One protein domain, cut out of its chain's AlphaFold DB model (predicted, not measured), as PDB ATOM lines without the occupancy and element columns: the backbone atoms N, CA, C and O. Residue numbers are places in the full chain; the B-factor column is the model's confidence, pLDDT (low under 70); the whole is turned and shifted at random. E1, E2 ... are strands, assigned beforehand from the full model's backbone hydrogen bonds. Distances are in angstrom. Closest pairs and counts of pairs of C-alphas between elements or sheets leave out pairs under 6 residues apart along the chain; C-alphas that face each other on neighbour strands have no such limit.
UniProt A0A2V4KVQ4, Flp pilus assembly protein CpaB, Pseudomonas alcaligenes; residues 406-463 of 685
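What this domain is: This is residues 406 to 463 of the 685 residues of the protein "Flp pilus assembly protein CpaB" of Pseudomonas alcaligenes (UniProt A0A2V4KVQ4). This is a small closed barrel of six antiparallel strands, E1 to E6, which follow one another round the ring in chain order until E6 comes back beside E1. The long E6 bends and closes the ring, and residues 459 to 463 run on past its end. The printed part has 58 residues, with no named helix and six named strands, and its class is all strand. It is compact, with a radius of gyration of the C-alphas of 10.2 A, and spans 30 by 21 by 19 A.

How they stand to each other: The barrel is a meander, each strand the antiparallel neighbour of the one before. It comprises E1, residues 406 to 411; E2, residues 417 to 422; E3, residues 425 to 427; E4, residues 433 to 438; E5, residues 441 to 444; and E6, residues 449 to 458. E6 and E1 close the ring at 148 degrees, with N 409 and O 454 2.9 A apart, within hydrogen-bond range. The hairpin of E1 and E2 has N 410 and O 419 at 2.8 A. E2 pairs in a staggered way, with E1 over residues 417 to 420 and with E3 over 420 to 422, where N 422 and O 425 are 2.8 A apart. In the hairpin of E3 and E4, N 426 and O 435 are 2.9 A apart; in that of E4 and E5, N 436 and O 443 are 2.7 A apart. E5 and E6 have one such pair, N 450 and O 442, at 2.9 A. E1 and E4 are apart, as are E3 and E6.

Where its parts are: E6 is the longest strand, 22.6 A from C-alpha 449 at (-8.983, -22.037, -31.501) to C-alpha 458 at (5.530, -27.437, -48.015), and bends by 71 degrees at residue 455. E1 begins at C-alpha 406, at (5.826, -32.678, -44.471), and is 15.1 A long. E2 measures 14.4 A, E4 14.2 A, E5 9.9 A and E3 6.3 A.

The domain as a whole: The C-alphas farthest apart, those of Gly 447 and Gly 460, are 30.5 A apart. The printed part has no cut, and its five links are tight. Mean pLDDT of the printed part is 77.7; residues 414 to 415, 429 to 431 and 458 to 463 are under 70.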
ATOM      1  N   GLU A 406       7.061 -32.626 -45.255       74.88
ATOM      2  CA  GLU A 406       5.826 -32.678 -44.471       74.88
ATOM      3  C   GLU A 406       5.923 -31.700 -43.299       74.88
ATOM      4  O   GLU A 406       6.846 -31.761 -42.488       74.88
ATOM      5  N   GLN A 407       4.947 -30.801 -43.194       76.00
ATOM      6  CA  GLN A 407       4.838 -29.876 -42.075       76.00
ATOM      7  C   GLN A 407       3.388 -29.754 -41.621       76.00
ATOM      8  O   GLN A 407       2.453 -29.757 -42.423       76.00
ATOM      9  N   GLN A 408       3.191 -29.618 -40.311       82.69
ATOM     10  CA  GLN A 408       1.878 -29.302 -39.772       82.69
ATOM     11  C   GLN A 408       1.510 -27.846 -40.055       82.69
ATOM     12  O   GLN A 408       2.253 -26.915 -39.724       82.69
ATOM     13  N   VAL A 409       0.334 -27.648 -40.638       84.38
ATOM     14  CA  VAL A 409      -0.245 -26.338 -40.931       84.38
ATOM     15  C   VAL A 409      -1.597 -26.185 -40.256       84.38
ATOM     16  O   VAL A 409      -2.314 -27.158 -40.031       84.38
ATOM     17  N   VAL A 410      -1.946 -24.946 -39.932       85.06
ATOM     18  CA  VAL A 410      -3.232 -24.576 -39.345       85.06
ATOM     19  C   VAL A 410      -4.091 -23.960 -40.437       85.06
ATOM     20  O   VAL A 410      -3.693 -22.968 -41.057       85.06
ATOM     21  N   ARG A 411      -5.265 -24.549 -40.677       84.12
ATOM     22  CA  ARG A 411      -6.264 -24.039 -41.618       84.12
ATOM     23  C   ARG A 411      -7.459 -23.465 -40.877       84.12
ATOM     24  O   ARG A 411      -7.958 -24.086 -39.939       84.12
ATOM     25  N   ASP A 412      -7.925 -22.305 -41.315       81.25
ATOM     26  CA  ASP A 412      -9.171 -21.728 -40.819       81.25
ATOM     27  C   ASP A 412     -10.404 -22.524 -41.297       81.25
ATOM     28  O   ASP A 412     -10.302 -23.491 -42.056       81.25
ATOM     29  N   ALA A 413     -11.597 -22.110 -40.862       76.19
ATOM     30  CA  ALA A 413     -12.857 -22.754 -41.239       76.19
ATOM     31  C   ALA A 413     -13.167 -22.696 -42.751       76.19
ATOM     32  O   ALA A 413     -13.989 -23.474 -43.230       76.19
ATOM     33  N   SER A 414     -12.516 -21.803 -43.506       69.00
ATOM     34  CA  SER A 414     -12.629 -21.722 -44.969       69.00
ATOM     35  C   SER A 414     -11.643 -22.646 -45.699       69.00
ATOM     36  O   SER A 414     -11.668 -22.738 -46.924       69.00
ATOM     37  N   GLY A 415     -10.770 -23.337 -44.957       68.50
ATOM     38  CA  GLY A 415      -9.716 -24.195 -45.497       68.50
ATOM     39  C   GLY A 415      -8.440 -23.442 -45.884       68.50
ATOM     40  O   GLY A 415      -7.496 -24.066 -46.384       68.50
ATOM     41  N   LYS A 416      -8.360 -22.128 -45.637       75.00
ATOM     42  CA  LYS A 416      -7.171 -21.317 -45.923       75.00
ATOM     43  C   LYS A 416      -6.110 -21.547 -44.852       75.00
ATOM     44  O   LYS A 416      -6.405 -21.553 -43.661       75.00
ATOM     45  N   VAL A 417      -4.858 -21.712 -45.277       80.94
ATOM     46  CA  VAL A 417      -3.714 -21.816 -44.361       80.94
ATOM     47  C   VAL A 417      -3.467 -20.455 -43.720       80.94
ATOM     48  O   VAL A 417      -3.239 -19.470 -44.422       80.94
ATOM     49  N   ILE A 418      -3.513 -20.414 -42.392       81.88
ATOM     50  CA  ILE A 418      -3.283 -19.204 -41.592       81.88
ATOM     51  C   ILE A 418      -1.941 -19.234 -40.853       81.88
ATOM     52  O   ILE A 418      -1.452 -18.188 -40.445       81.88
ATOM     53  N   GLY A 419      -1.320 -20.407 -40.713       81.44
ATOM     54  CA  GLY A 419       0.016 -20.543 -40.137       81.44
ATOM     55  C   GLY A 419       0.549 -21.972 -40.192       81.44
ATOM     56  O   GLY A 419      -0.159 -22.898 -40.587       81.44
ATOM     57  N   ARG A 420       1.803 -22.151 -39.782       82.94
ATOM     58  CA  ARG A 420       2.501 -23.437 -39.648       82.94
ATOM     59  C   ARG A 420       2.894 -23.691 -38.197       82.94
ATOM     60  O   ARG A 420       3.154 -22.751 -37.449       82.94
ATOM     61  N   VAL A 421       2.954 -24.956 -37.807       80.81
ATOM     62  CA  VAL A 421       3.388 -25.376 -36.472       80.81
ATOM     63  C   VAL A 421       4.906 -25.556 -36.474       80.81
ATOM     64  O   VAL A 421       5.467 -26.269 -37.308       80.81
ATOM     65  N   VAL A 422       5.577 -24.896 -35.533       74.31
ATOM     66  CA  VAL A 422       7.019 -25.012 -35.290       74.31
ATOM     67  C   VAL A 422       7.216 -25.252 -33.796       74.31
ATOM     68  O   VAL A 422       7.051 -24.350 -32.975       74.31
ATOM     69  N   GLY A 423       7.529 -26.496 -33.427       74.06
ATOM     70  CA  GLY A 423       7.585 -26.907 -32.024       74.06
ATOM     71  C   GLY A 423       6.231 -26.717 -31.333       74.06
ATOM     72  O   GLY A 423       5.220 -27.242 -31.786       74.06
ATOM     73  N   SER A 424       6.202 -25.943 -30.246       80.06
ATOM     74  CA  SER A 424       4.979 -25.618 -29.497       80.06
ATOM     75  C   SER A 424       4.300 -24.317 -29.950       80.06
ATOM     76  O   SER A 424       3.412 -23.813 -29.259       80.06
ATOM     77  N   GLN A 425       4.741 -23.715 -31.056       84.31
ATOM     78  CA  GLN A 425       4.248 -22.429 -31.552       84.31
ATOM     79  C   GLN A 425       3.576 -22.577 -32.915       84.31
ATOM     80  O   GLN A 425       3.938 -23.434 -33.717       84.31
ATOM     81  N   VAL A 426       2.613 -21.700 -33.181       84.44
ATOM     82  CA  VAL A 426       2.023 -21.502 -34.507       84.44
ATOM     83  C   VAL A 426       2.530 -20.171 -35.039       84.44
ATOM     84  O   VAL A 426       2.351 -19.144 -34.381       84.44
ATOM     85  N   VAL A 427       3.156 -20.184 -36.213       81.25
ATOM     86  CA  VAL A 427       3.731 -18.999 -36.863       81.25
ATOM     87  C   VAL A 427       3.082 -18.749 -38.222       81.25
ATOM     88  O   VAL A 427       2.760 -19.698 -38.936       81.25
ATOM     89  N   ASP A 428       2.880 -17.489 -38.594       79.44
ATOM     90  CA  ASP A 428       2.377 -17.116 -39.921       79.44
ATOM     91  C   ASP A 428       3.476 -17.167 -41.004       79.44
ATOM     92  O   ASP A 428       4.623 -17.558 -40.752       79.44
ATOM     93  N   THR A 429       3.122 -16.808 -42.241       65.81
ATOM     94  CA  THR A 429       4.032 -16.800 -43.401       65.81
ATOM     95  C   THR A 429       5.253 -15.896 -43.193       65.81
ATOM     96  O   THR A 429       6.334 -16.238 -43.666       65.81
ATOM     97  N   ASP A 430       5.118 -14.817 -42.420       64.50
ATOM     98  CA  ASP A 430       6.199 -13.872 -42.110       64.50
ATOM     99  C   ASP A 430       7.051 -14.330 -40.909       64.50
ATOM    100  O   ASP A 430       8.023 -13.678 -40.525       64.50
ATOM    101  N   GLY A 431       6.710 -15.476 -40.305       65.75
ATOM    102  CA  GLY A 431       7.407 -16.047 -39.153       65.75
ATOM    103  C   GLY A 431       6.980 -15.451 -37.812       65.75
ATOM    104  O   GLY A 431       7.595 -15.753 -36.788       65.75
ATOM    105  N   LYS A 432       5.920 -14.640 -37.780       78.75
ATOM    106  CA  LYS A 432       5.380 -14.081 -36.543       78.75
ATOM    107  C   LYS A 432       4.560 -15.139 -35.813       78.75
ATOM    108  O   LYS A 432       3.728 -15.823 -36.401       78.75
ATOM    109  N   VAL A 433       4.768 -15.252 -34.502       86.88
ATOM    110  CA  VAL A 433       3.981 -16.151 -33.647       86.88
ATOM    111  C   VAL A 433       2.544 -15.636 -33.557       86.88
ATOM    112  O   VAL A 433       2.303 -14.531 -33.072       86.88
ATOM    113  N   ILE A 434       1.594 -16.453 -34.008       86.38
ATOM    114  CA  ILE A 434       0.150 -16.178 -33.967       86.38
ATOM    115  C   ILE A 434      -0.589 -17.048 -32.941       86.38
ATOM    116  O   ILE A 434      -1.749 -16.782 -32.627       86.38
ATOM    117  N   GLY A 435       0.077 -18.063 -32.383       88.31
ATOM    118  CA  GLY A 435      -0.509 -18.936 -31.372       88.31
ATOM    119  C   GLY A 435       0.441 -19.990 -30.813       88.31
ATOM    120  O   GLY A 435       1.640 -20.000 -31.095       88.31
ATOM    121  N   GLN A 436      -0.113 -20.895 -30.014       87.06
ATOM    122  CA  GLN A 436       0.555 -22.063 -29.454       87.06
ATOM    123  C   GLN A 436      -0.093 -23.353 -29.952       87.06
ATOM    124  O   GLN A 436      -1.303 -23.416 -30.169       87.06
ATOM    125  N   TYR A 437       0.726 -24.385 -30.108       83.62
ATOM    126  CA  TYR A 437       0.293 -25.733 -30.438       83.62
ATOM    127  C   TYR A 437       0.452 -26.627 -29.208       83.62
ATOM    128  O   TYR A 437       1.560 -26.772 -28.686       83.62
ATOM    129  N   ARG A 438      -0.663 -27.171 -28.711       80.44
ATOM    130  CA  ARG A 438      -0.711 -28.085 -27.558       80.44
ATOM    131  C   ARG A 438      -1.816 -29.118 -27.770       80.44
ATOM    132  O   ARG A 438      -2.899 -28.766 -28.228       80.44
ATOM    133  N   ASP A 439      -1.533 -30.377 -27.446       74.75
ATOM    134  CA  ASP A 439      -2.491 -31.495 -27.489       74.75
ATOM    135  C   ASP A 439      -3.246 -31.629 -28.827       74.75
ATOM    136  O   ASP A 439      -4.466 -31.798 -28.867       74.75
ATOM    137  N   GLY A 440      -2.534 -31.482 -29.951       74.25
ATOM    138  CA  GLY A 440      -3.132 -31.579 -31.286       74.25
ATOM    139  C   GLY A 440      -3.935 -30.350 -31.727       74.25
ATOM    140  O   GLY A 440      -4.506 -30.353 -32.818       74.25
ATOM    141  N   LYS A 441      -3.994 -29.287 -30.914       81.81
ATOM    142  CA  LYS A 441      -4.803 -28.090 -31.175       81.81
ATOM    143  C   LYS A 441      -3.942 -26.839 -31.310       81.81
ATOM    144  O   LYS A 441      -3.035 -26.592 -30.518       81.81
ATOM    145  N   ALA A 442      -4.280 -26.018 -32.302       85.62
ATOM    146  CA  ALA A 442      -3.720 -24.686 -32.488       85.62
ATOM    147  C   ALA A 442      -4.598 -23.644 -31.783       85.62
ATOM    148  O   ALA A 442      -5.766 -23.459 -32.137       85.62
ATOM    149  N   VAL A 443      -4.032 -22.960 -30.792       87.50
ATOM    150  CA  VAL A 443      -4.711 -21.951 -29.970       87.50
ATOM    151  C   VAL A 443      -4.042 -20.598 -30.183       87.50
ATOM    152  O   VAL A 443      -2.823 -20.493 -30.122       87.50
ATOM    153  N   GLY A 444      -4.824 -19.563 -30.455       86.25
ATOM    154  CA  GLY A 444      -4.353 -18.210 -30.710       86.25
ATOM    155  C   GLY A 444      -3.803 -17.559 -29.452       86.25
ATOM    156  O   GLY A 444      -4.030 -18.024 -28.334       86.25
ATOM    157  N   LEU A 445      -3.093 -16.443 -29.622       85.25
ATOM    158  CA  LEU A 445      -2.621 -15.632 -28.490       85.25
ATOM    159  C   LEU A 445      -3.771 -15.092 -27.617       85.25
ATOM    160  O   LEU A 445      -3.554 -14.744 -26.461       85.25
ATOM    161  N   ASP A 446      -4.988 -15.049 -28.158       81.12
ATOM    162  CA  ASP A 446      -6.229 -14.677 -27.477       81.12
ATOM    163  C   ASP A 446      -6.926 -15.859 -26.770       81.12
ATOM    164  O   ASP A 446      -8.006 -15.691 -26.202       81.12
ATOM    165  N   GLY A 447      -6.339 -17.059 -26.815       79.38
ATOM    166  CA  GLY A 447      -6.891 -18.276 -26.219       79.38
ATOM    167  C   GLY A 447      -7.981 -18.965 -27.049       79.38
ATOM    168  O   GLY A 447      -8.498 -19.996 -26.616       79.38
ATOM    169  N   LYS A 448      -8.340 -18.452 -28.235       84.12
ATOM    170  CA  LYS A 448      -9.338 -19.082 -29.116       84.12
ATOM    171  C   LYS A 448      -8.698 -20.119 -30.031       84.12
ATOM    172  O   LYS A 448      -7.517 -20.043 -30.344       84.12
ATOM    173  N   ALA A 449      -9.473 -21.095 -30.497       85.62
ATOM    174  CA  ALA A 449      -8.983 -22.037 -31.501       85.62
ATOM    175  C   ALA A 449      -8.691 -21.297 -32.818       85.62
ATOM    176  O   ALA A 449      -9.568 -20.610 -33.342       85.62
ATOM    177  N   LEU A 450      -7.476 -21.448 -33.350       82.25
ATOM    178  CA  LEU A 450      -7.081 -20.840 -34.626       82.25
ATOM    179  C   LEU A 450      -7.681 -21.591 -35.816       82.25
ATOM    180  O   LEU A 450      -8.053 -20.977 -36.811       82.25
ATOM    181  N   GLY A 451      -7.775 -22.917 -35.721       84.31
ATOM    182  CA  GLY A 451      -8.221 -23.740 -36.835       84.31
ATOM    183  C   GLY A 451      -7.889 -25.219 -36.679       84.31
ATOM    184  O   GLY A 451      -7.454 -25.665 -35.612       84.31
ATOM    185  N   LYS A 452      -8.100 -25.979 -37.756       83.50
ATOM    186  CA  LYS A 452      -7.768 -27.407 -37.831       83.50
ATOM    187  C   LYS A 452      -6.293 -27.572 -38.194       83.50
ATOM    188  O   LYS A 452      -5.804 -26.904 -39.104       83.50
ATOM    189  N   VAL A 453      -5.600 -28.454 -37.480       82.31
ATOM    190  CA  VAL A 453      -4.201 -28.802 -37.754       82.31
ATOM    191  C   VAL A 453      -4.169 -30.005 -38.686       82.31
ATOM    192  O   VAL A 453      -4.823 -31.011 -38.416       82.31
ATOM    193  N   GLU A 454      -3.437 -29.891 -39.789       77.44
ATOM    194  CA  GLU A 454      -3.281 -30.956 -40.781       77.44
ATOM    195  C   GLU A 454      -1.836 -31.016 -41.282       77.44
ATOM    196  O   GLU A 454      -1.136 -30.002 -41.323       77.44
ATOM    197  N   THR A 455      -1.394 -32.200 -41.703       77.12
ATOM    198  CA  THR A 455      -0.097 -32.369 -42.365       77.12
ATOM    199  C   THR A 455      -0.211 -31.958 -43.830       77.12
ATOM    200  O   THR A 455      -0.991 -32.528 -44.598       77.12
ATOM    201  N   ALA A 456       0.583 -30.973 -44.232       76.00
ATOM    202  CA  ALA A 456       0.685 -30.510 -45.608       76.00
ATOM    203  C   ALA A 456       2.104 -30.707 -46.146       76.00
ATOM    204  O   ALA A 456       3.068 -30.740 -45.384       76.00
ATOM    205  N   LEU A 457       2.226 -30.805 -47.469       74.12
ATOM    206  CA  LEU A 457       3.518 -30.679 -48.133       74.12
ATOM    207  C   LEU A 457       3.839 -29.201 -48.294       74.12
ATOM    208  O   LEU A 457       3.048 -28.472 -48.899       74.12
ATOM    209  N   VAL A 458       5.000 -28.784 -47.805       69.94
ATOM    210  CA  VAL A 458       5.530 -27.437 -48.015       69.94
ATOM    211  C   VAL A 458       6.809 -27.480 -48.838       69.94
ATOM    212  O   VAL A 458       7.645 -28.359 -48.634       69.94
ATOM    213  N   ASP A 459       6.965 -26.534 -49.760       63.03
ATOM    214  CA  ASP A 459       8.215 -26.346 -50.496       63.03
ATOM    215  C   ASP A 459       9.328 -25.755 -49.607       63.03
ATOM    216  O   ASP A 459       9.127 -25.452 -48.427       63.03
ATOM    217  N   GLY A 460      10.521 -25.561 -50.179       55.31
ATOM    218  CA  GLY A 460      11.664 -24.963 -49.480       55.31
ATOM    219  C   GLY A 460      11.432 -23.535 -48.957       55.31
ATOM    220  O   GLY A 460      12.201 -23.076 -48.114       55.31
ATOM    221  N   ASN A 461      10.367 -22.858 -49.403       48.72
ATOM    222  CA  ASN A 461       9.957 -21.526 -48.954       48.72
ATOM    223  C   ASN A 461       8.825 -21.580 -47.909       48.72
ATOM    224  O   ASN A 461       8.337 -20.537 -47.472       48.72
ATOM    225  N   GLY A 462       8.386 -22.777 -47.503       53.88
ATOM    226  CA  GLY A 462       7.291 -22.971 -46.554       53.88
ATOM    227  C   GLY A 462       5.898 -22.766 -47.158       53.88
ATOM    228  O   GLY A 462       4.913 -22.728 -46.414       53.88
ATOM    229  N   LYS A 463       5.779 -22.633 -48.485       60.09
ATOM    230  CA  LYS A 463       4.484 -22.546 -49.165       60.09
ATOM    231  C   LYS A 463       3.906 -23.947 -49.299       60.09
ATOM    232  O   LYS A 463       4.585 -24.874 -49.726       60.09
TER     233      LYS A 463